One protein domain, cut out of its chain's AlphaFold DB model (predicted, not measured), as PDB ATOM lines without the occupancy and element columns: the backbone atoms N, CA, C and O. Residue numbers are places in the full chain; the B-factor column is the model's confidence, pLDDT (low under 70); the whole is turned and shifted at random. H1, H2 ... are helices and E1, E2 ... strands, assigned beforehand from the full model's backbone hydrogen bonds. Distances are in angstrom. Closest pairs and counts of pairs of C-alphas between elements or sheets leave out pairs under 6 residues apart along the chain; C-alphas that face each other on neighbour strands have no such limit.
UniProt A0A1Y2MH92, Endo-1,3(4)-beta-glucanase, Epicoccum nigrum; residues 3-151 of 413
ATOM      1  N   LEU A   3      -6.540  -3.241 122.611       97.56
ATOM      2  CA  LEU A   3      -7.204  -2.140 121.909       97.56
ATOM      3  C   LEU A   3      -7.186  -0.935 122.853       97.56
ATOM      4  O   LEU A   3      -7.745  -1.036 123.941       97.56
ATOM      5  N   SER A   4      -6.535   0.155 122.463       97.00
ATOM      6  CA  SER A   4      -6.357   1.381 123.258       97.00
ATOM      7  C   SER A   4      -6.538   2.620 122.371       97.00
ATOM      8  O   SER A   4      -6.910   2.493 121.206       97.00
ATOM      9  N   ALA A   5      -6.257   3.814 122.884       97.75
ATOM     10  CA  ALA A   5      -6.141   5.032 122.089       97.75
ATOM     11  C   ALA A   5      -4.897   5.840 122.484       97.75
ATOM     12  O   ALA A   5      -4.430   5.724 123.617       97.75
ATOM     13  N   ALA A   6      -4.377   6.651 121.561       97.12
ATOM     14  CA  ALA A   6      -3.160   7.444 121.768       97.12
ATOM     15  C   ALA A   6      -3.310   8.499 122.868       97.12
ATOM     16  O   ALA A   6      -2.325   8.904 123.475       97.12
ATOM     17  N   GLU A   7      -4.541   8.928 123.129       97.12
ATOM     18  CA  GLU A   7      -4.867   9.904 124.161       97.12
ATOM     19  C   GLU A   7      -5.005   9.284 125.561       97.12
ATOM     20  O   GLU A   7      -5.248  10.015 126.517       97.12
ATOM     21  N   LEU A   8      -4.902   7.957 125.704       95.56
ATOM     22  CA  LEU A   8      -4.962   7.285 127.003       95.56
ATOM     23  C   LEU A   8      -3.555   7.135 127.593       95.56
ATOM     24  O   LEU A   8      -2.709   6.433 127.041       95.56
ATOM     25  N   ASP A   9      -3.329   7.755 128.747       93.94
ATOM     26  CA  ASP A   9      -2.063   7.750 129.481       93.94
ATOM     27  C   ASP A   9      -2.272   7.497 130.990       93.94
ATOM     28  O   ASP A   9      -3.281   6.923 131.408       93.94
ATOM     29  N   THR A  10      -1.313   7.907 131.826       94.50
ATOM     30  CA  THR A  10      -1.365   7.775 133.289       94.50
ATOM     31  C   THR A  10      -2.485   8.576 133.961       94.50
ATOM     32  O   THR A  10      -2.815   8.281 135.107       94.50
ATOM     33  N   GLU A  11      -3.073   9.566 133.286       95.25
ATOM     34  CA  GLU A  11      -4.233  10.323 133.776       95.25
ATOM     35  C   GLU A  11      -5.574   9.661 133.410       95.25
ATOM     36  O   GLU A  11      -6.634  10.112 133.866       95.25
ATOM     37  N   THR A  12      -5.541   8.567 132.632       96.75
ATOM     38  CA  THR A  12      -6.737   7.843 132.191       96.75
ATOM     39  C   THR A  12      -7.607   7.426 133.369       96.75
ATOM     40  O   THR A  12      -7.164   6.773 134.314       96.75
ATOM     41  N   VAL A  13      -8.901   7.718 133.262       97.12
ATOM     42  CA  VAL A  13      -9.907   7.308 134.239       97.12
ATOM     43  C   VAL A  13     -10.767   6.194 133.659       97.12
ATOM     44  O   VAL A  13     -11.403   6.361 132.613       97.12
ATOM     45  N   LEU A  14     -10.830   5.078 134.387       97.31
ATOM     46  CA  LEU A  14     -11.788   4.004 134.158       97.31
ATOM     47  C   LEU A  14     -13.093   4.320 134.892       97.31
ATOM     48  O   LEU A  14     -13.104   4.600 136.088       97.31
ATOM     49  N   THR A  15     -14.204   4.257 134.167       97.00
ATOM     50  CA  THR A  15     -15.557   4.294 134.737       97.00
ATOM     51  C   THR A  15     -16.372   3.141 134.177       97.00
ATOM     52  O   THR A  15     -16.114   2.697 133.060       97.00
ATOM     53  N   THR A  16     -17.362   2.672 134.923       97.25
ATOM     54  CA  THR A  16     -18.300   1.646 134.462       97.25
ATOM     55  C   THR A  16     -19.724   2.182 134.476       97.25
ATOM     56  O   THR A  16     -20.050   3.073 135.259       97.25
ATOM     57  N   ASP A  17     -20.556   1.683 133.569       96.06
ATOM     58  CA  ASP A  17     -21.991   1.956 133.551       96.06
ATOM     59  C   ASP A  17     -22.763   0.739 133.030       96.06
ATOM     60  O   ASP A  17     -22.164  -0.249 132.595       96.06
ATOM     61  N   THR A  18     -24.096   0.819 133.085       93.38
ATOM     62  CA  THR A  18     -24.993  -0.232 132.575       93.38
ATOM     63  C   THR A  18     -24.661  -1.595 133.192       93.38
ATOM     64  O   THR A  18     -24.481  -2.592 132.497       93.38
ATOM     65  N   HIS A  19     -24.514  -1.615 134.520       92.75
ATOM     66  CA  HIS A  19     -24.258  -2.834 135.278       92.75
ATOM     67  C   HIS A  19     -25.496  -3.728 135.219       92.75
ATOM     68  O   HIS A  19     -26.519  -3.418 135.827       92.75
ATOM     69  N   LEU A  20     -25.391  -4.818 134.470       92.69
ATOM     70  CA  LEU A  20     -26.403  -5.858 134.359       92.69
ATOM     71  C   LEU A  20     -25.768  -7.202 134.743       92.69
ATOM     72  O   LEU A  20     -24.545  -7.333 134.659       92.69
ATOM     73  N   PRO A  21     -26.564  -8.218 135.112       91.50
ATOM     74  CA  PRO A  21     -26.054  -9.511 135.577       91.50
ATOM     75  C   PRO A  21     -24.957 -10.155 134.712       91.50
ATOM     76  O   PRO A  21     -24.036 -10.756 135.248       91.50
ATOM     77  N   PHE A  22     -25.000  -9.977 133.387       95.44
ATOM     78  CA  PHE A  22     -24.069 -10.630 132.450       95.44
ATOM     79  C   PHE A  22     -23.221  -9.656 131.623       95.44
ATOM     80  O   PHE A  22     -22.494 -10.075 130.712       95.44
ATOM     81  N   SER A  23     -23.353  -8.350 131.874       96.44
ATOM     82  CA  SER A  23     -22.718  -7.328 131.048       96.44
ATOM     83  C   SER A  23     -22.426  -6.036 131.792       96.44
ATOM     84  O   SER A  23     -23.170  -5.614 132.673       96.44
ATOM     85  N   VAL A  24     -21.359  -5.363 131.374       97.50
ATOM     86  CA  VAL A  24     -20.984  -4.036 131.864       97.50
ATOM     87  C   VAL A  24     -20.291  -3.258 130.753       97.50
ATOM     88  O   VAL A  24     -19.500  -3.815 129.987       97.50
ATOM     89  N   ASN A  25     -20.537  -1.953 130.677       97.94
ATOM     90  CA  ASN A  25     -19.720  -1.077 129.850       97.94
ATOM     91  C   ASN A  25     -18.526  -0.577 130.655       97.94
ATOM     92  O   ASN A  25     -18.692   0.038 131.707       97.94
ATOM     93  N   ILE A  26     -17.322  -0.761 130.119       98.19
ATOM     94  CA  ILE A  26     -16.110  -0.112 130.621       98.19
ATOM     95  C   ILE A  26     -15.836   1.113 129.754       98.19
ATOM     96  O   ILE A  26     -15.776   1.018 128.533       98.19
ATOM     97  N   ASN A  27     -15.642   2.272 130.368       98.00
ATOM     98  CA  ASN A  27     -15.345   3.527 129.691       98.00
ATOM     99  C   ASN A  27     -13.970   4.034 130.126       98.00
ATOM    100  O   ASN A  27     -13.780   4.354 131.301       98.00
ATOM    101  N   LEU A  28     -13.056   4.180 129.170       98.00
ATOM    102  CA  LEU A  28     -11.765   4.831 129.360       98.00
ATOM    103  C   LEU A  28     -11.833   6.254 128.808       98.00
ATOM    104  O   LEU A  28     -12.177   6.474 127.643       98.00
ATOM    105  N   LYS A  29     -11.539   7.221 129.674       96.50
ATOM    106  CA  LYS A  29     -11.527   8.655 129.369       96.50
ATOM    107  C   LYS A  29     -10.155   9.212 129.705       96.50
ATOM    108  O   LYS A  29      -9.603   8.840 130.734       96.50
ATOM    109  N   VAL A  30      -9.679  10.167 128.909       95.06
ATOM    110  CA  VAL A  30      -8.362  10.807 129.096       95.06
ATOM    111  C   VAL A  30      -8.174  11.361 130.513       95.06
ATOM    112  O   VAL A  30      -7.102  11.250 131.079       95.06
ATOM    113  N   ARG A  31      -9.225  11.943 131.103       94.19
ATOM    114  CA  ARG A  31      -9.206  12.502 132.465       94.19
ATOM    115  C   ARG A  31     -10.604  12.583 133.068       94.19
ATOM    116  O   ARG A  31     -11.613  12.516 132.352       94.19
ATOM    117  N   LYS A  32     -10.680  12.791 134.386       91.56
ATOM    118  CA  LYS A  32     -11.948  12.951 135.117       91.56
ATOM    119  C   LYS A  32     -12.768  14.111 134.537       91.56
ATOM    120  O   LYS A  32     -12.249  15.195 134.297       91.56
ATOM    121  N   GLY A  33     -14.057  13.875 134.299       89.56
ATOM    122  CA  GLY A  33     -14.976  14.874 133.739       89.56
ATOM    123  C   GLY A  33     -14.907  15.049 132.216       89.56
ATOM    124  O   GLY A  33     -15.810  15.668 131.654       89.56
ATOM    125  N   SER A  34     -13.915  14.469 131.526       90.44
ATOM    126  CA  SER A  34     -13.867  14.516 130.062       90.44
ATOM    127  C   SER A  34     -15.025  13.729 129.435       90.44
ATOM    128  O   SER A  34     -15.382  12.640 129.902       90.44
ATOM    129  N   LYS A  35     -15.620  14.274 128.369       91.25
ATOM    130  CA  LYS A  35     -16.635  13.570 127.566       91.25
ATOM    131  C   LYS A  35     -15.994  12.781 126.425       91.25
ATOM    132  O   LYS A  35     -16.386  11.635 126.209       91.25
ATOM    133  N   GLU A  36     -15.017  13.388 125.756       93.12
ATOM    134  CA  GLU A  36     -14.247  12.881 124.616       93.12
ATOM    135  C   GLU A  36     -12.820  13.468 124.684       93.12
ATOM    136  O   GLU A  36     -12.656  14.558 125.244       93.12
ATOM    137  N   PRO A  37     -11.786  12.801 124.142       95.75
ATOM    138  CA  PRO A  37     -11.781  11.453 123.562       95.75
ATOM    139  C   PRO A  37     -12.203  10.361 124.556       95.75
ATOM    140  O   PRO A  37     -11.937  10.464 125.760       95.75
ATOM    141  N   LYS A  38     -12.913   9.333 124.075       96.81
ATOM    142  CA  LYS A  38     -13.398   8.214 124.905       96.81
ATOM    143  C   LYS A  38     -13.360   6.892 124.147       96.81
ATOM    144  O   LYS A  38     -13.762   6.838 122.984       96.81
ATOM    145  N   VAL A  39     -12.984   5.821 124.848       98.44
ATOM    146  CA  VAL A  39     -13.146   4.437 124.381       98.44
ATOM    147  C   VAL A  39     -14.096   3.687 125.312       98.44
ATOM    148  O   VAL A  39     -13.911   3.692 126.528       98.44
ATOM    149  N   THR A  40     -15.130   3.060 124.756       98.31
ATOM    150  CA  THR A  40     -16.104   2.250 125.498       98.31
ATOM    151  C   THR A  40     -16.018   0.791 125.061       98.31
ATOM    152  O   THR A  40     -16.070   0.500 123.869       98.31
ATOM    153  N   TYR A  41     -15.938  -0.125 126.020       98.38
ATOM    154  CA  TYR A  41     -15.905  -1.566 125.810       98.38
ATOM    155  C   TYR A  41     -17.176  -2.178 126.404       98.38
ATOM    156  O   TYR A  41     -17.273  -2.269 127.631       98.38
ATOM    157  N   PRO A  42     -18.156  -2.574 125.578       97.88
ATOM    158  CA  PRO A  42     -19.255  -3.411 126.034       97.88
ATOM    159  C   PRO A  42     -18.704  -4.809 126.318       97.88
ATOM    160  O   PRO A  42     -18.318  -5.535 125.399       97.88
ATOM    161  N   ILE A  43     -18.609  -5.161 127.597       98.06
ATOM    162  CA  ILE A  43     -18.142  -6.470 128.042       98.06
ATOM    163  C   ILE A  43     -19.365  -7.324 128.325       98.06
ATOM    164  O   ILE A  43     -20.158  -7.001 129.205       98.06
ATOM    165  N   VAL A  44     -19.498  -8.419 127.583       97.94
ATOM    166  CA  VAL A  44     -20.583  -9.392 127.740       97.94
ATOM    167  C   VAL A  44     -19.979 -10.780 127.869       97.94
ATOM    168  O   VAL A  44     -19.064 -11.141 127.118       97.94
ATOM    169  N   GLN A  45     -20.479 -11.573 128.815       95.75
ATOM    170  CA  GLN A  45     -20.054 -12.962 128.950       95.75
ATOM    171  C   GLN A  45     -20.293 -13.735 127.639       95.75
ATOM    172  O   GLN A  45     -21.346 -13.648 127.010       95.75
ATOM    173  N   GLY A  46     -19.276 -14.478 127.194       96.44
ATOM    174  CA  GLY A  46     -19.335 -15.250 125.950       96.44
ATOM    175  C   GLY A  46     -19.173 -14.438 124.657       96.44
ATOM    176  O   GLY A  46     -19.315 -15.010 123.578       96.44
ATOM    177  N   MET A  47     -18.849 -13.139 124.700       97.69
ATOM    178  CA  MET A  47     -18.642 -12.347 123.476       97.69
ATOM    179  C   MET A  47     -17.563 -12.947 122.551       97.69
ATOM    180  O   MET A  47     -16.470 -13.307 122.994       97.69
ATOM    181  N   ALA A  48     -17.844 -13.034 121.245       97.38
ATOM    182  CA  ALA A  48     -16.879 -13.555 120.267       97.38
ATOM    183  C   ALA A  48     -15.824 -12.534 119.814       97.38
ATOM    184  O   ALA A  48     -14.761 -12.916 119.322       97.38
ATOM    185  N   PHE A  49     -16.108 -11.247 120.004       98.00
ATOM    186  CA  PHE A  49     -15.185 -10.151 119.745       98.00
ATOM    187  C   PHE A  49     -14.983  -9.351 121.018       98.00
ATOM    188  O   PHE A  49     -15.954  -8.997 121.684       98.00
ATOM    189  N   VAL A  50     -13.741  -8.948 121.278       98.25
ATOM    190  CA  VAL A  50     -13.535  -7.731 122.062       98.25
ATOM    191  C   VAL A  50     -13.896  -6.566 121.147       98.25
ATOM    192  O   VAL A  50     -13.293  -6.416 120.083       98.25
ATOM    193  N   THR A  51     -14.886  -5.768 121.540       98.56
ATOM    194  CA  THR A  51     -15.346  -4.594 120.787       98.56
ATOM    195  C   THR A  51     -14.939  -3.335 121.546       98.56
ATOM    196  O   THR A  51     -15.216  -3.215 122.734       98.56
ATOM    197  N   ALA A  52     -14.285  -2.397 120.865       98.62
ATOM    198  CA  ALA A  52     -13.943  -1.080 121.388       98.62
ATOM    199  C   ALA A  52     -14.644  -0.006 120.548       98.62
ATOM    200  O   ALA A  52     -14.387   0.108 119.349       98.62
ATOM    201  N   GLY A  53     -15.544   0.758 121.160       98.06
ATOM    202  CA  GLY A  53     -16.222   1.898 120.551       98.06
ATOM    203  C   GLY A  53     -15.475   3.196 120.825       98.06
ATOM    204  O   GLY A  53     -15.322   3.590 121.978       98.06
ATOM    205  N   TYR A  54     -15.041   3.868 119.767       97.69
ATOM    206  CA  TYR A  54     -14.257   5.097 119.826       97.69
ATOM    207  C   TYR A  54     -15.142   6.311 119.560       97.69
ATOM    208  O   TYR A  54     -15.972   6.312 118.643       97.69
ATOM    209  N   ARG A  55     -14.935   7.360 120.354       96.69
ATOM    210  CA  ARG A  55     -15.517   8.686 120.158       96.69
ATOM    211  C   ARG A  55     -14.409   9.728 120.172       96.69
ATOM    212  O   ARG A  55     -13.865  10.016 121.238       96.69
ATOM    213  N   ASP A  56     -14.094  10.230 118.980       95.44
ATOM    214  CA  ASP A  56     -13.084  11.260 118.719       95.44
ATOM    215  C   ASP A  56     -11.718  10.916 119.329       95.44
ATOM    216  O   ASP A  56     -11.032  11.770 119.874       95.44
ATOM    217  N   ALA A  57     -11.338   9.641 119.239       96.25
ATOM    218  CA  ALA A  57     -10.101   9.092 119.790       96.25
ATOM    219  C   ALA A  57      -9.247   8.482 118.674       96.25
ATOM    220  O   ALA A  57      -9.790   8.062 117.653       96.25
ATOM    221  N   MET A  58      -7.930   8.415 118.855       96.56
ATOM    222  CA  MET A  58      -6.987   7.855 117.886       96.56
ATOM    223  C   MET A  58      -6.682   6.389 118.232       96.56
ATOM    224  O   MET A  58      -5.909   6.140 119.158       96.56
ATOM    225  N   PRO A  59      -7.264   5.391 117.537       97.25
ATOM    226  CA  PRO A  59      -7.174   3.998 117.959       97.25
ATOM    227  C   PRO A  59      -5.744   3.469 117.911       97.25
ATOM    228  O   PRO A  59      -5.004   3.721 116.963       97.25
ATOM    229  N   MET A  60      -5.390   2.648 118.889       97.06
ATOM    230  CA  MET A  60      -4.140   1.904 118.935       97.06
ATOM    231  C   MET A  60      -4.436   0.416 119.071       97.06
ATOM    232  O   MET A  60      -5.183  -0.008 119.953       97.06
ATOM    233  N   ILE A  61      -3.818  -0.390 118.212       96.69
ATOM    234  CA  ILE A  61      -3.802  -1.846 118.357       96.69
ATOM    235  C   ILE A  61      -2.389  -2.228 118.761       96.69
ATOM    236  O   ILE A  61      -1.439  -1.960 118.026       96.69
ATOM    237  N   GLN A  62      -2.257  -2.846 119.931       95.56
ATOM    238  CA  GLN A  62      -0.964  -3.128 120.537       95.56
ATOM    239  C   GLN A  62      -0.789  -4.601 120.925       95.56
ATOM    240  O   GLN A  62      -1.747  -5.373 121.066       95.56
ATOM    241  N   THR A  63       0.463  -4.992 121.150       93.00
ATOM    242  CA  THR A  63       0.824  -6.261 121.800       93.00
ATOM    243  C   THR A  63       1.521  -6.012 123.138       93.00
ATOM    244  O   THR A  63       2.019  -4.919 123.385       93.00
ATOM    245  N   GLY A  64       1.590  -7.030 124.002       85.38
ATOM    246  CA  GLY A  64       2.247  -6.951 125.316       85.38
ATOM    247  C   GLY A  64       3.783  -6.925 125.273       85.38
ATOM    248  O   GLY A  64       4.408  -7.511 126.148       85.38
ATOM    249  N   GLY A  65       4.393  -6.332 124.241       78.88
ATOM    250  CA  GLY A  65       5.830  -6.027 124.195       78.88
ATOM    251  C   GLY A  65       6.702  -6.916 123.301       78.88
ATOM    252  O   GLY A  65       7.829  -6.531 122.999       78.88
ATOM    253  N   ARG A  66       6.213  -8.075 122.833       86.56
ATOM    254  CA  ARG A  66       6.984  -8.972 121.940       86.56
ATOM    255  C   ARG A  66       6.774  -8.715 120.442       86.56
ATOM    256  O   ARG A  66       7.470  -9.295 119.617       86.56
ATOM    257  N   GLY A  67       5.850  -7.827 120.097       91.00
ATOM    258  CA  GLY A  67       5.613  -7.355 118.743       91.00
ATOM    259  C   GLY A  67       4.672  -8.210 117.896       91.00
ATOM    260  O   GLY A  67       4.188  -9.272 118.298       91.00
ATOM    261  N   PHE A  68       4.404  -7.702 116.695       94.38
ATOM    262  CA  PHE A  68       3.684  -8.404 115.633       94.38
ATOM    263  C   PHE A  68       4.656  -9.205 114.765       94.38
ATOM    264  O   PHE A  68       5.671  -8.651 114.332       94.38
ATOM    265  N   SER A  69       4.327 -10.464 114.463       94.06
ATOM    266  CA  SER A  69       5.104 -11.268 113.513       94.06
ATOM    267  C   SER A  69       4.678 -11.024 112.065       94.06
ATOM    268  O   SER A  69       5.532 -10.985 111.185       94.06
ATOM    269  N   ASP A  70       3.386 -10.793 111.819       94.94
ATOM    270  CA  ASP A  70       2.856 -10.487 110.488       94.94
ATOM    271  C   ASP A  70       1.586  -9.630 110.569       94.94
ATOM    272  O   ASP A  70       0.798  -9.743 111.511       94.94
ATOM    273  N   ILE A  71       1.394  -8.759 109.578       94.88
ATOM    274  CA  ILE A  71       0.213  -7.902 109.434       94.88
ATOM    275  C   ILE A  71      -0.126  -7.820 107.947       94.88
ATOM    276  O   ILE A  71       0.648  -7.292 107.147       94.88
ATOM    277  N   SER A  72      -1.311  -8.298 107.574       94.44
ATOM    278  CA  SER A  72      -1.768  -8.202 106.191       94.44
ATOM    279  C   SER A  72      -2.122  -6.766 105.807       94.44
ATOM    280  O   SER A  72      -2.551  -5.962 106.637       94.44
ATOM    281  N   LYS A  73      -2.091  -6.475 104.501       92.75
ATOM    282  CA  LYS A  73      -2.820  -5.321 103.954       92.75
ATOM    283  C   LYS A  73      -4.315  -5.418 104.316       92.75
ATOM    284  O   LYS A  73      -4.823  -6.542 104.444       92.75
ATOM    285  N   PRO A  74      -5.015  -4.280 104.475       93.69
ATOM    286  CA  PRO A  74      -6.446  -4.283 104.744       93.69
ATOM    287  C   PRO A  74      -7.214  -4.929 103.588       93.69
ATOM    288  O   PRO A  74      -6.913  -4.696 102.417       93.69
ATOM    289  N   VAL A  75      -8.238  -5.707 103.923       94.62
ATOM    290  CA  VAL A  75      -9.224  -6.223 102.972       94.62
ATOM    291  C   VAL A  75     -10.559  -5.558 103.266       94.62
ATOM    292  O   VAL A  75     -11.091  -5.699 104.368       94.62
ATOM    293  N   MET A  76     -11.099  -4.839 102.285       93.50
ATOM    294  CA  MET A  76     -12.404  -4.197 102.414       93.50
ATOM    295  C   MET A  76     -13.536  -5.201 102.221       93.50
ATOM    296  O   MET A  76     -13.526  -5.995 101.280       93.50
ATOM    297  N   LYS A  77     -14.539  -5.122 103.093       89.81
ATOM    298  CA  LYS A  77     -15.811  -5.833 102.984       89.81
ATOM    299  C   LYS A  77     -16.944  -4.832 103.200       89.81
ATOM    300  O   LYS A  77     -17.329  -4.546 104.332       89.81
ATOM    301  N   GLY A  78     -17.446  -4.259 102.107       88.75
ATOM    302  CA  GLY A  78     -18.331  -3.095 102.187       88.75
ATOM    303  C   GLY A  78     -17.605  -1.928 102.863       88.75
ATOM    304  O   GLY A  78     -16.528  -1.539 102.422       88.75
ATOM    305  N   THR A  79     -18.162  -1.411 103.956       89.62
ATOM    306  CA  THR A  79     -17.568  -0.331 104.766       89.62
ATOM    307  C   THR A  79     -16.597  -0.823 105.846       89.62
ATOM    308  O   THR A  79     -15.979  -0.009 106.527       89.62
ATOM    309  N   ILE A  80     -16.446  -2.140 106.013       94.31
ATOM    310  CA  ILE A  80     -15.598  -2.742 107.047       94.31
ATOM    311  C   ILE A  80     -14.197  -2.985 106.485       94.31
ATOM    312  O   ILE A  80     -14.046  -3.659 105.463       94.31
ATOM    313  N   ALA A  81     -13.167  -2.502 107.178       95.69
ATOM    314  CA  ALA A  81     -11.777  -2.834 106.882       95.69
ATOM    315  C   ALA A  81     -11.296  -3.970 107.790       95.69
ATOM    316  O   ALA A  81     -11.301  -3.839 109.014       95.69
ATOM    317  N   LYS A  82     -10.865  -5.086 107.198       96.81
ATOM    318  CA  LYS A  82     -10.333  -6.246 107.921       96.81
ATOM    319  C   LYS A  82      -8.814  -6.323 107.818       96.81
ATOM    320  O   LYS A  82      -8.273  -6.263 106.716       96.81
ATOM    321  N   TYR A  83      -8.154  -6.597 108.935       96.56
ATOM    322  CA  TYR A  83      -6.730  -6.910 109.021       96.56
ATOM    323  C   TYR A  83      -6.546  -8.311 109.598       96.56
ATOM    324  O   TYR A  83      -7.213  -8.690 110.564       96.56
ATOM    325  N   ARG A  84      -5.614  -9.070 109.022       97.44
ATOM    326  CA  ARG A  84      -5.115 -10.316 109.606       97.44
ATOM    327  C   ARG A  84      -3.811  -9.992 110.310       97.44
ATOM    328  O   ARG A  84      -2.907  -9.439 109.689       97.44
ATOM    329  N   ILE A  85      -3.735 -10.298 111.596       96.50
ATOM    330  CA  ILE A  85      -2.577  -9.981 112.430       96.50
ATOM    331  C   ILE A  85      -2.086 -11.268 113.074       96.50
ATOM    332  O   ILE A  85      -2.877 -12.006 113.655       96.50
ATOM    333  N   LYS A  86      -0.782 -11.511 113.029       96.00
ATOM    334  CA  LYS A  86      -0.129 -12.522 113.854       96.00
ATOM    335  C   LYS A  86       0.658 -11.835 114.956       96.00
ATOM    336  O   LYS A  86       1.450 -10.926 114.699       96.00
ATOM    337  N   ASP A  87       0.416 -12.245 116.195       93.69
ATOM    338  CA  ASP A  87       1.287 -11.824 117.291       93.69
ATOM    339  C   ASP A  87       2.592 -12.628 117.301       93.69
ATOM    340  O   ASP A  87       2.755 -13.586 116.547       93.69
ATOM    341  N   TYR A  88       3.526 -12.242 118.167       92.75
ATOM    342  CA  TYR A  88       4.821 -12.905 118.312       92.75
ATOM    343  C   TYR A  88       4.755 -14.433 118.503       92.75
ATOM    344  O   TYR A  88       5.658 -15.142 118.070       92.75
ATOM    345  N   GLU A  89       3.693 -14.970 119.111       91.75
ATOM    346  CA  GLU A  89       3.513 -16.418 119.288       91.75
ATOM    347  C   GLU A  89       2.875 -17.086 118.055       91.75
ATOM    348  O   GLU A  89       2.365 -18.202 118.137       91.75
ATOM    349  N   ASN A  90       2.869 -16.397 116.906       92.81
ATOM    350  CA  ASN A  90       2.225 -16.807 115.658       92.81
ATOM    351  C   ASN A  90       0.737 -17.120 115.810       92.81
ATOM    352  O   ASN A  90       0.157 -17.899 115.054       92.81
ATOM    353  N   ARG A  91       0.093 -16.479 116.784       94.69
ATOM    354  CA  ARG A  91      -1.344 -16.577 116.970       94.69
ATOM    355  C   ARG A  91      -2.028 -15.638 115.981       94.69
ATOM    356  O   ARG A  91      -1.860 -14.431 116.081       94.69
ATOM    357  N   ASP A  92      -2.824 -16.191 115.071       97.06
ATOM    358  CA  ASP A  92      -3.735 -15.450 114.191       97.06
ATOM    359  C   ASP A  92      -4.877 -14.704 114.917       97.06
ATOM    360  O   ASP A  92      -5.664 -15.257 115.702       97.06
ATOM    361  N   TRP A  93      -5.014 -13.435 114.578       97.88
ATOM    362  CA  TRP A  93      -6.063 -12.531 115.007       97.88
ATOM    363  C   TRP A  93      -6.702 -11.879 113.789       97.88
ATOM    364  O   TRP A  93      -6.042 -11.599 112.786       97.88
ATOM    365  N   LEU A  94      -7.992 -11.605 113.903       98.38
ATOM    366  CA  LEU A  94      -8.737 -10.805 112.946       98.38
ATOM    367  C   LEU A  94      -9.124  -9.507 113.635       98.38
ATOM    368  O   LEU A  94      -9.676  -9.536 114.737       98.38
ATOM    369  N   VAL A  95      -8.814  -8.388 112.989       98.06
ATOM    370  CA  VAL A  95      -9.244  -7.065 113.428       98.06
ATOM    371  C   VAL A  95     -10.151  -6.467 112.374       98.06
ATOM    372  O   VAL A  95      -9.784  -6.403 111.203       98.06
ATOM    373  N   TYR A  96     -11.317  -6.006 112.800       97.69
ATOM    374  CA  TYR A  96     -12.298  -5.342 111.959       97.69
ATOM    375  C   TYR A  96     -12.447  -3.903 112.427       97.69
ATOM    376  O   TYR A  96     -12.756  -3.656 113.591       97.69
ATOM    377  N   VAL A  97     -12.234  -2.957 111.523       97.19
ATOM    378  CA  VAL A  97     -12.477  -1.536 111.754       97.19
ATOM    379  C   VAL A  97     -13.766  -1.174 111.038       97.19
ATOM    380  O   VAL A  97     -13.875  -1.345 109.822       97.19
ATOM    381  N   ILE A  98     -14.745  -0.700 111.805       96.12
ATOM    382  CA  ILE A  98     -16.071  -0.317 111.325       96.12
ATOM    383  C   ILE A  98     -16.287   1.162 111.678       96.12
ATOM    384  O   ILE A  98     -16.667   1.482 112.809       96.12
ATOM    385  N   PRO A  99     -16.007   2.080 110.740       94.81
ATOM    386  CA  PRO A  99     -16.245   3.509 110.919       94.81
ATOM    387  C   PRO A  99     -17.733   3.804 111.121       94.81
ATOM    388  O   PRO A  99     -18.597   3.099 110.594       94.81
ATOM    389  N   ALA A 100     -18.044   4.873 111.850       93.31
ATOM    390  CA  ALA A 100     -19.408   5.383 111.903       93.31
ATOM    391  C   ALA A 100     -19.871   5.807 110.489       93.31
ATOM    392  O   ALA A 100     -19.054   6.323 109.724       93.31
ATOM    393  N   PRO A 101     -21.165   5.664 110.132       86.44
ATOM    394  CA  PRO A 101     -21.650   5.922 108.769       86.44
ATOM    395  C   PRO A 101     -21.338   7.318 108.212       86.44
ATOM    396  O   PRO A 101     -21.268   7.503 107.003       86.44
ATOM    397  N   THR A 102     -21.153   8.307 109.088       80.06
ATOM    398  CA  THR A 102     -20.867   9.702 108.728       80.06
ATOM    399  C   THR A 102     -19.373  10.005 108.572       80.06
ATOM    400  O   THR A 102     -19.015  11.153 108.325       80.06
ATOM    401  N   VAL A 103     -18.492   9.020 108.761       79.88
ATOM    402  CA  VAL A 103     -17.034   9.200 108.743       79.88
ATOM    403  C   VAL A 103     -16.458   8.595 107.469       79.88
ATOM    404  O   VAL A 103     -16.517   7.385 107.260       79.88
ATOM    405  N   ALA A 104     -15.852   9.436 106.627       78.62
ATOM    406  CA  ALA A 104     -15.012   8.952 105.539       78.62
ATOM    407  C   ALA A 104     -13.765   8.283 106.135       78.62
ATOM    408  O   ALA A 104     -13.027   8.902 106.902       78.62
ATOM    409  N   TYR A 105     -13.536   7.017 105.796       83.00
ATOM    410  CA  TYR A 105     -12.437   6.232 106.345       83.00
ATOM    411  C   TYR A 105     -11.599   5.613 105.235       83.00
ATOM    412  O   TYR A 105     -12.107   4.903 104.367       83.00
ATOM    413  N   ASP A 106     -10.296   5.862 105.299       83.31
ATOM    414  CA  ASP A 106      -9.299   5.219 104.456       83.31
ATOM    415  C   ASP A 106      -8.710   4.016 105.209       83.31
ATOM    416  O   ASP A 106      -8.100   4.144 106.270       83.31
ATOM    417  N   ALA A 107      -8.879   2.819 104.651       79.50
ATOM    418  CA  ALA A 107      -8.410   1.585 105.268       79.50
ATOM    419  C   ALA A 107      -6.881   1.451 105.321       79.50
ATOM    420  O   ALA A 107      -6.365   0.603 106.045       79.50
ATOM    421  N   SER A 108      -6.124   2.288 104.613       80.69
ATOM    422  CA  SER A 108      -4.664   2.339 104.749       80.69
ATOM    423  C   SER A 108      -4.187   3.136 105.973       80.69
ATOM    424  O   SER A 108      -2.987   3.200 106.226       80.69
ATOM    425  N   ARG A 109      -5.103   3.729 106.757       80.31
ATOM    426  CA  ARG A 109      -4.770   4.647 107.860       80.31
ATOM    427  C   ARG A 109      -4.244   3.985 109.134       80.31
ATOM    428  O   ARG A 109      -3.736   4.712 109.978       80.31
ATOM    429  N   PHE A 110      -4.337   2.660 109.291       89.94
ATOM    430  CA  PHE A 110      -3.601   1.977 110.361       89.94
ATOM    431  C   PHE A 110      -2.151   1.774 109.940       89.94
ATOM    432  O   PHE A 110      -1.850   0.946 109.078       89.94
ATOM    433  N   LEU A 111      -1.259   2.530 110.568       92.06
ATOM    434  CA  LEU A 111       0.166   2.519 110.281       92.06
ATOM    435  C   LEU A 111       0.918   1.835 111.416       92.06
ATOM    436  O   LEU A 111       0.695   2.119 112.592       92.06
ATOM    437  N   LYS A 112       1.834   0.934 111.063       93.69
ATOM    438  CA  LYS A 112       2.771   0.359 112.027       93.69
ATOM    439  C   LYS A 112       3.803   1.427 112.379       93.69
ATOM    440  O   LYS A 112       4.607   1.783 111.522       93.69
ATOM    441  N   ILE A 113       3.766   1.930 113.610       94.69
ATOM    442  CA  ILE A 113       4.692   2.978 114.072       94.69
ATOM    443  C   ILE A 113       5.892   2.405 114.833       94.69
ATOM    444  O   ILE A 113       6.947   3.027 114.874       94.69
ATOM    445  N   ASP A 114       5.753   1.198 115.383       94.06
ATOM    446  CA  ASP A 114       6.827   0.456 116.039       94.06
ATOM    447  C   ASP A 114       6.564  -1.068 115.966       94.06
ATOM    448  O   ASP A 114       5.659  -1.540 115.272       94.06
ATOM    449  N   THR A 115       7.383  -1.881 116.638       93.75
ATOM    450  CA  THR A 115       7.250  -3.350 116.631       93.75
ATOM    451  C   THR A 115       5.956  -3.856 117.271       93.75
ATOM    452  O   THR A 115       5.480  -4.930 116.897       93.75
ATOM    453  N   ASN A 116       5.385  -3.089 118.194       94.69
ATOM    454  CA  ASN A 116       4.272  -3.419 119.069       94.69
ATOM    455  C   ASN A 116       2.979  -2.666 118.760       94.69
ATOM    456  O   ASN A 116       1.951  -3.097 119.276       94.69
ATOM    457  N   THR A 117       3.008  -1.603 117.954       95.81
ATOM    458  CA  THR A 117       1.895  -0.656 117.825       95.81
ATOM    459  C   THR A 117       1.478  -0.411 116.375       95.81
ATOM    460  O   THR A 117       2.277  -0.001 115.528       95.81
ATOM    461  N   LEU A 118       0.182  -0.593 116.114       95.94
ATOM    462  CA  LEU A 118      -0.518  -0.018 114.968       95.94
ATOM    463  C   LEU A 118      -1.320   1.195 115.434       95.94
ATOM    464  O   LEU A 118      -2.157   1.074 116.329       95.94
ATOM    465  N   LEU A 119      -1.083   2.335 114.798       96.62
ATOM    466  CA  LEU A 119      -1.749   3.595 115.087       96.62
ATOM    467  C   LEU A 119      -2.775   3.898 113.991       96.62
ATOM    468  O   LEU A 119      -2.426   3.927 112.812       96.62
ATOM    469  N   GLY A 120      -4.032   4.078 114.383       95.12
ATOM    470  CA  GLY A 120      -5.144   4.444 113.509       95.12
ATOM    471  C   GLY A 120      -5.237   5.954 113.256       95.12
ATOM    472  O   GLY A 120      -4.409   6.726 113.740       95.12
ATOM    473  N   PRO A 121      -6.248   6.409 112.496       93.50
ATOM    474  CA  PRO A 121      -6.432   7.830 112.217       93.50
ATOM    475  C   PRO A 121      -6.858   8.616 113.473       93.50
ATOM    476  O   PRO A 121      -7.539   8.059 114.337       93.50
ATOM    477  N   PRO A 122      -6.506   9.913 113.566       93.50
ATOM    478  CA  PRO A 122      -6.971  10.776 114.650       93.50
ATOM    479  C   PRO A 122      -8.482  11.018 114.556       93.50
ATOM    480  O   PRO A 122      -9.064  10.911 113.475       93.50
ATOM    481  N   ALA A 123      -9.103  11.382 115.684       93.19
ATOM    482  CA  ALA A 123     -10.534  11.694 115.780       93.19
ATOM    483  C   ALA A 123     -11.450  10.596 115.190       93.19
ATOM    484  O   ALA A 123     -12.479  10.874 114.570       93.19
ATOM    485  N   PHE A 124     -11.079   9.323 115.356       95.25
ATOM    486  CA  PHE A 124     -11.875   8.215 114.847       95.25
ATOM    487  C   PHE A 124     -13.182   8.080 115.635       95.25
ATOM    488  O   PHE A 124     -13.213   8.126 116.870       95.25
ATOM    489  N   ARG A 125     -14.275   7.857 114.899       95.94
ATOM    490  CA  ARG A 125     -15.583   7.492 115.446       95.94
ATOM    491  C   ARG A 125     -16.059   6.220 114.766       95.94
ATOM    492  O   ARG A 125     -16.130   6.155 113.540       95.94
ATOM    493  N   GLY A 126     -16.393   5.216 115.562       96.44
ATOM    494  CA  GLY A 126     -16.741   3.885 115.074       96.44
ATOM    495  C   GLY A 126     -16.359   2.818 116.085       96.44
ATOM    496  O   GLY A 126     -16.092   3.122 117.248       96.44
ATOM    497  N   ILE A 127     -16.313   1.568 115.644       97.56
ATOM    498  CA  ILE A 127     -15.880   0.442 116.471       97.56
ATOM    499  C   ILE A 127     -14.670  -0.256 115.850       97.56
ATOM    500  O   ILE A 127     -14.533  -0.343 114.628       97.56
ATOM    501  N   VAL A 128     -13.805  -0.787 116.708       98.25
ATOM    502  CA  VAL A 128     -12.764  -1.748 116.339       98.25
ATOM    503  C   VAL A 128     -13.048  -3.042 117.085       98.25
ATOM    504  O   VAL A 128     -13.162  -3.046 118.311       98.25
ATOM    505  N   GLN A 129     -13.178  -4.138 116.348       98.50
ATOM    506  CA  GLN A 129     -13.393  -5.473 116.893       98.50
ATOM    507  C   GLN A 129     -12.151  -6.328 116.692       98.50
ATOM    508  O   GLN A 129     -11.558  -6.306 115.616       98.50
ATOM    509  N   ALA A 130     -11.785  -7.116 117.699       98.38
ATOM    510  CA  ALA A 130     -10.697  -8.080 117.611       98.38
ATOM    511  C   ALA A 130     -11.165  -9.472 118.044       98.38
ATOM    512  O   ALA A 130     -11.805  -9.624 119.087       98.38
ATOM    513  N   ALA A 131     -10.803 -10.491 117.264       98.25
ATOM    514  CA  ALA A 131     -11.093 -11.890 117.560       98.25
ATOM    515  C   ALA A 131      -9.877 -12.786 117.316       98.25
ATOM    516  O   ALA A 131      -9.111 -12.601 116.367       98.25
ATOM    517  N   ARG A 132      -9.718 -13.801 118.169       97.50
ATOM    518  CA  ARG A 132      -8.732 -14.870 117.983       97.50
ATOM    519  C   ARG A 132      -9.267 -15.867 116.953       97.50
ATOM    520  O   ARG A 132     -10.367 -16.394 117.125       97.50
ATOM    521  N   ASN A 133      -8.473 -16.180 115.931       98.00
ATOM    522  CA  ASN A 133      -8.856 -17.123 114.880       98.00
ATOM    523  C   ASN A 133      -7.966 -18.380 114.889       98.00
ATOM    524  O   ASN A 133      -6.902 -18.380 114.283       98.00
ATOM    525  N   PRO A 134      -8.372 -19.472 115.555       97.19
ATOM    526  CA  PRO A 134      -7.547 -20.675 115.654       97.19
ATOM    527  C   PRO A 134      -7.618 -21.598 114.426       97.19
ATOM    528  O   PRO A 134      -6.879 -22.574 114.377       97.19
ATOM    529  N   ILE A 135      -8.513 -21.341 113.464       97.69
ATOM    530  CA  ILE A 135      -8.832 -22.283 112.371       97.69
ATOM    531  C   ILE A 135      -8.701 -21.651 110.971       97.69
ATOM    532  O   ILE A 135      -9.365 -22.069 110.019       97.69
ATOM    533  N   GLY A 136      -7.850 -20.628 110.842       97.06
ATOM    534  CA  GLY A 136      -7.463 -20.032 109.560       97.06
ATOM    535  C   GLY A 136      -8.646 -19.522 108.730       97.06
ATOM    536  O   GLY A 136      -9.576 -18.910 109.256       97.06
ATOM    537  N   ALA A 137      -8.624 -19.780 107.420       97.50
ATOM    538  CA  ALA A 137      -9.613 -19.250 106.474       97.50
ATOM    539  C   ALA A 137     -11.071 -19.624 106.820       97.50
ATOM    540  O   ALA A 137     -11.977 -18.821 106.604       97.50
ATOM    541  N   ARG A 138     -11.308 -20.808 107.407       97.44
ATOM    542  CA  ARG A 138     -12.655 -21.241 107.818       97.44
ATOM    543  C   ARG A 138     -13.204 -20.382 108.957       97.44
ATOM    544  O   ARG A 138     -14.353 -19.957 108.904       97.44
ATOM    545  N   GLY A 139     -12.382 -20.108 109.969       98.19
ATOM    546  CA  GLY A 139     -12.769 -19.237 111.085       98.19
ATOM    547  C   GLY A 139     -12.918 -17.791 110.645       98.19
ATOM    548  O   GLY A 139     -13.832 -17.104 111.085       98.19
ATOM    549  N   GLU A 140     -12.081 -17.353 109.708       98.19
ATOM    550  CA  GLU A 140     -12.206 -16.031 109.109       98.19
ATOM    551  C   GLU A 140     -13.539 -15.842 108.391       98.19
ATOM    552  O   GLU A 140     -14.201 -14.840 108.627       98.19
ATOM    553  N   ALA A 141     -13.992 -16.813 107.596       97.62
ATOM    554  CA  ALA A 141     -15.303 -16.738 106.952       97.62
ATOM    555  C   ALA A 141     -16.459 -16.619 107.967       97.62
ATOM    556  O   ALA A 141     -17.434 -15.906 107.718       97.62
ATOM    557  N   ILE A 142     -16.338 -17.281 109.125       98.19
ATOM    558  CA  ILE A 142     -17.309 -17.196 110.224       98.19
ATOM    559  C   ILE A 142     -17.285 -15.800 110.862       98.19
ATOM    560  O   ILE A 142     -18.319 -15.132 110.907       98.19
ATOM    561  N   TYR A 143     -16.119 -15.318 111.300       98.19
ATOM    562  CA  TYR A 143     -15.996 -13.993 111.917       98.19
ATOM    563  C   TYR A 143     -16.366 -12.863 110.950       98.19
ATOM    564  O   TYR A 143     -17.033 -11.913 111.347       98.19
ATOM    565  N   ASP A 144     -16.041 -12.999 109.664       97.44
ATOM    566  CA  ASP A 144     -16.400 -12.039 108.624       97.44
ATOM    567  C   ASP A 144     -17.912 -11.819 108.524       97.44
ATOM    568  O   ASP A 144     -18.345 -10.738 108.120       97.44
ATOM    569  N   ARG A 145     -18.731 -12.838 108.810       96.69
ATOM    570  CA  ARG A 145     -20.198 -12.731 108.803       96.69
ATOM    571  C   ARG A 145     -20.728 -12.017 110.054       96.69
ATOM    572  O   ARG A 145     -21.741 -11.325 109.960       96.69
ATOM    573  N   ALA A 146     -20.051 -12.177 111.189       97.06
ATOM    574  CA  ALA A 146     -20.438 -11.580 112.468       97.06
ATOM    575  C   ALA A 146     -19.889 -10.153 112.673       97.06
ATOM    576  O   ALA A 146     -20.423  -9.407 113.490       97.06
ATOM    577  N   ALA A 147     -18.836  -9.772 111.941       97.31
ATOM    578  CA  ALA A 147     -18.183  -8.473 112.062       97.31
ATOM    579  C   ALA A 147     -19.176  -7.304 111.930       97.31
ATOM    580  O   ALA A 147     -20.058  -7.299 111.071       97.31
ATOM    581  N   GLY A 148     -19.022  -6.307 112.798       96.62
ATOM    582  CA  GLY A 148     -19.944  -5.183 112.942       96.62
ATOM    583  C   GLY A 148     -21.140  -5.460 113.858       96.62
ATOM    584  O   GLY A 148     -21.873  -4.524 114.165       96.62
ATOM    585  N   THR A 149     -21.339  -6.703 114.313       97.56
ATOM    586  CA  THR A 149     -22.396  -7.071 115.266       97.56
ATOM    587  C   THR A 149     -21.801  -7.591 116.577       97.56
ATOM    588  O   THR A 149     -20.841  -8.362 116.567       97.56
ATOM    589  N   PHE A 150     -22.332  -7.150 117.719       97.62
ATOM    590  CA  PHE A 150     -21.894  -7.583 119.052       97.62
ATOM    591  C   PHE A 150     -23.028  -7.491 120.078       97.62
ATOM    592  O   PHE A 150     -23.955  -6.692 119.930       97.62
ATOM    593  N   ALA A 151     -22.958  -8.328 121.114       97.62
ATOM    594  CA  ALA A 151     -23.891  -8.291 122.231       97.62
ATOM    595  C   ALA A 151     -23.574  -7.095 123.138       97.62
ATOM    596  O   ALA A 151     -22.407  -6.797 123.381       97.62
TER     597      ALA A 151
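What this domain is: This is residues 3 to 151 of the 413 residues of the protein "Endo-1,3(4)-beta-glucanase" of Epicoccum nigrum (UniProt A0A1Y2MH92). A large, twisted sheet of nine strands forms a long wall; beyond E5 it curls through E12, E10 and E9 to E7 and E8 like an open trough. A small sheet of three strands, E1, E6 and E11, sits over the hollow face, while the single helix H1 packs on the other face, over E9 and E10; E2 makes the far edge of the wall. The printed part has 149 residues, with E1 to E12 in order along the chain and then H1; the small sheet has the order E1, E6, E11, the large one is branched, and the neighbour strands in both are antiparallel. The class is mostly strand, and the whole is compact, with a radius of gyration of the C-alphas of 15.0 A and a rounded outline of 43 by 36 by 33 A.

How they stand to each other: Begin in the large sheet with E12, residues 124 to 132: E5, residues 50 to 57, lies on one side of it, where N 128 and O 52 are 2.8 A apart, and E10, residues 92 to 99, on the other side, where N 96 and O 129 are 2.8 A apart. From E5 go to its hairpin partner E4, residues 38 to 44, with N 40 and O 53 at 2.8 A. Next comes E3, residues 23 to 29, with N 41 and O 26 at 2.8 A, and then the edge strand E2, residues 13 to 20, with N 27 and O 15 at 2.8 A. E2, E3, E4 and E5 are a meander, each strand the antiparallel neighbour of the one before. From E10 turn the other way to E9, residues 80 to 87, its hairpin partner, where N 93 and O 85 are 2.7 A apart. E9 has three neighbours: E10 on one side, and on the other side E8, residues 75 to 77, beside residues 80 to 82, and E7, residues 68 to 71, beside residues 84 to 87. Look there for N 75 and O 82 at 2.8 A and N 86 and O 70 at 2.8 A. E8, E9 and E10 are a second meander. H1, residues 136 to 146, is on this sheet at a height of 9.0 A, over E9 and E10; it runs along the strands, at 23 degrees to E10 on the local plane. The closest C-alphas of H1 and E10 are those of Glu 140 and Leu 94, 7.4 A apart. In H1, 6 of 7 O i to N i+4 pairs are within hydrogen-bond range. In the small sheet E6, residues 59 to 62, is the inner strand between E1, residues 3 to 5, with N 60 and O 4 at 2.8 A, and E11, residues 117 to 119, with N 61 and O 118 at 2.9 A. E5 and E6 meet only through their link; the closest C-alphas of E1 and E5, Ala 5 and Ala 57, are 6.1 A apart.

Where its parts are: Find C-alpha 3 at (-7.204, -2.140, 121.909), where E1 begins. E2 is 21.1 A long from first to last C-alpha, E3 19.6 A, E4 19.2 A and E5 17.3 A. E9 measures 21.7 A and E10 22.9 A, while E6, E7, E8 and E11 are short. E12, the longest strand by residues, starts at C-alpha 124 at (-11.875, 8.215, 114.847) and covers 23.5 A. H1 covers 15.8 A and ends at C-alpha 146 at (-20.438, -11.580, 112.468).

The domain as a whole: The C-alphas of Gly 33 and Arg 138 are the two farthest apart, at 44.5 A. The printed part has no cut. The link from E10 to E11, residues 100 to 116, is long; within it residues 111 to 112 pair antiparallel with residues 118 to 119 of E11. The mean pLDDT of the printed part is 94.7, and no printed residue is under 70.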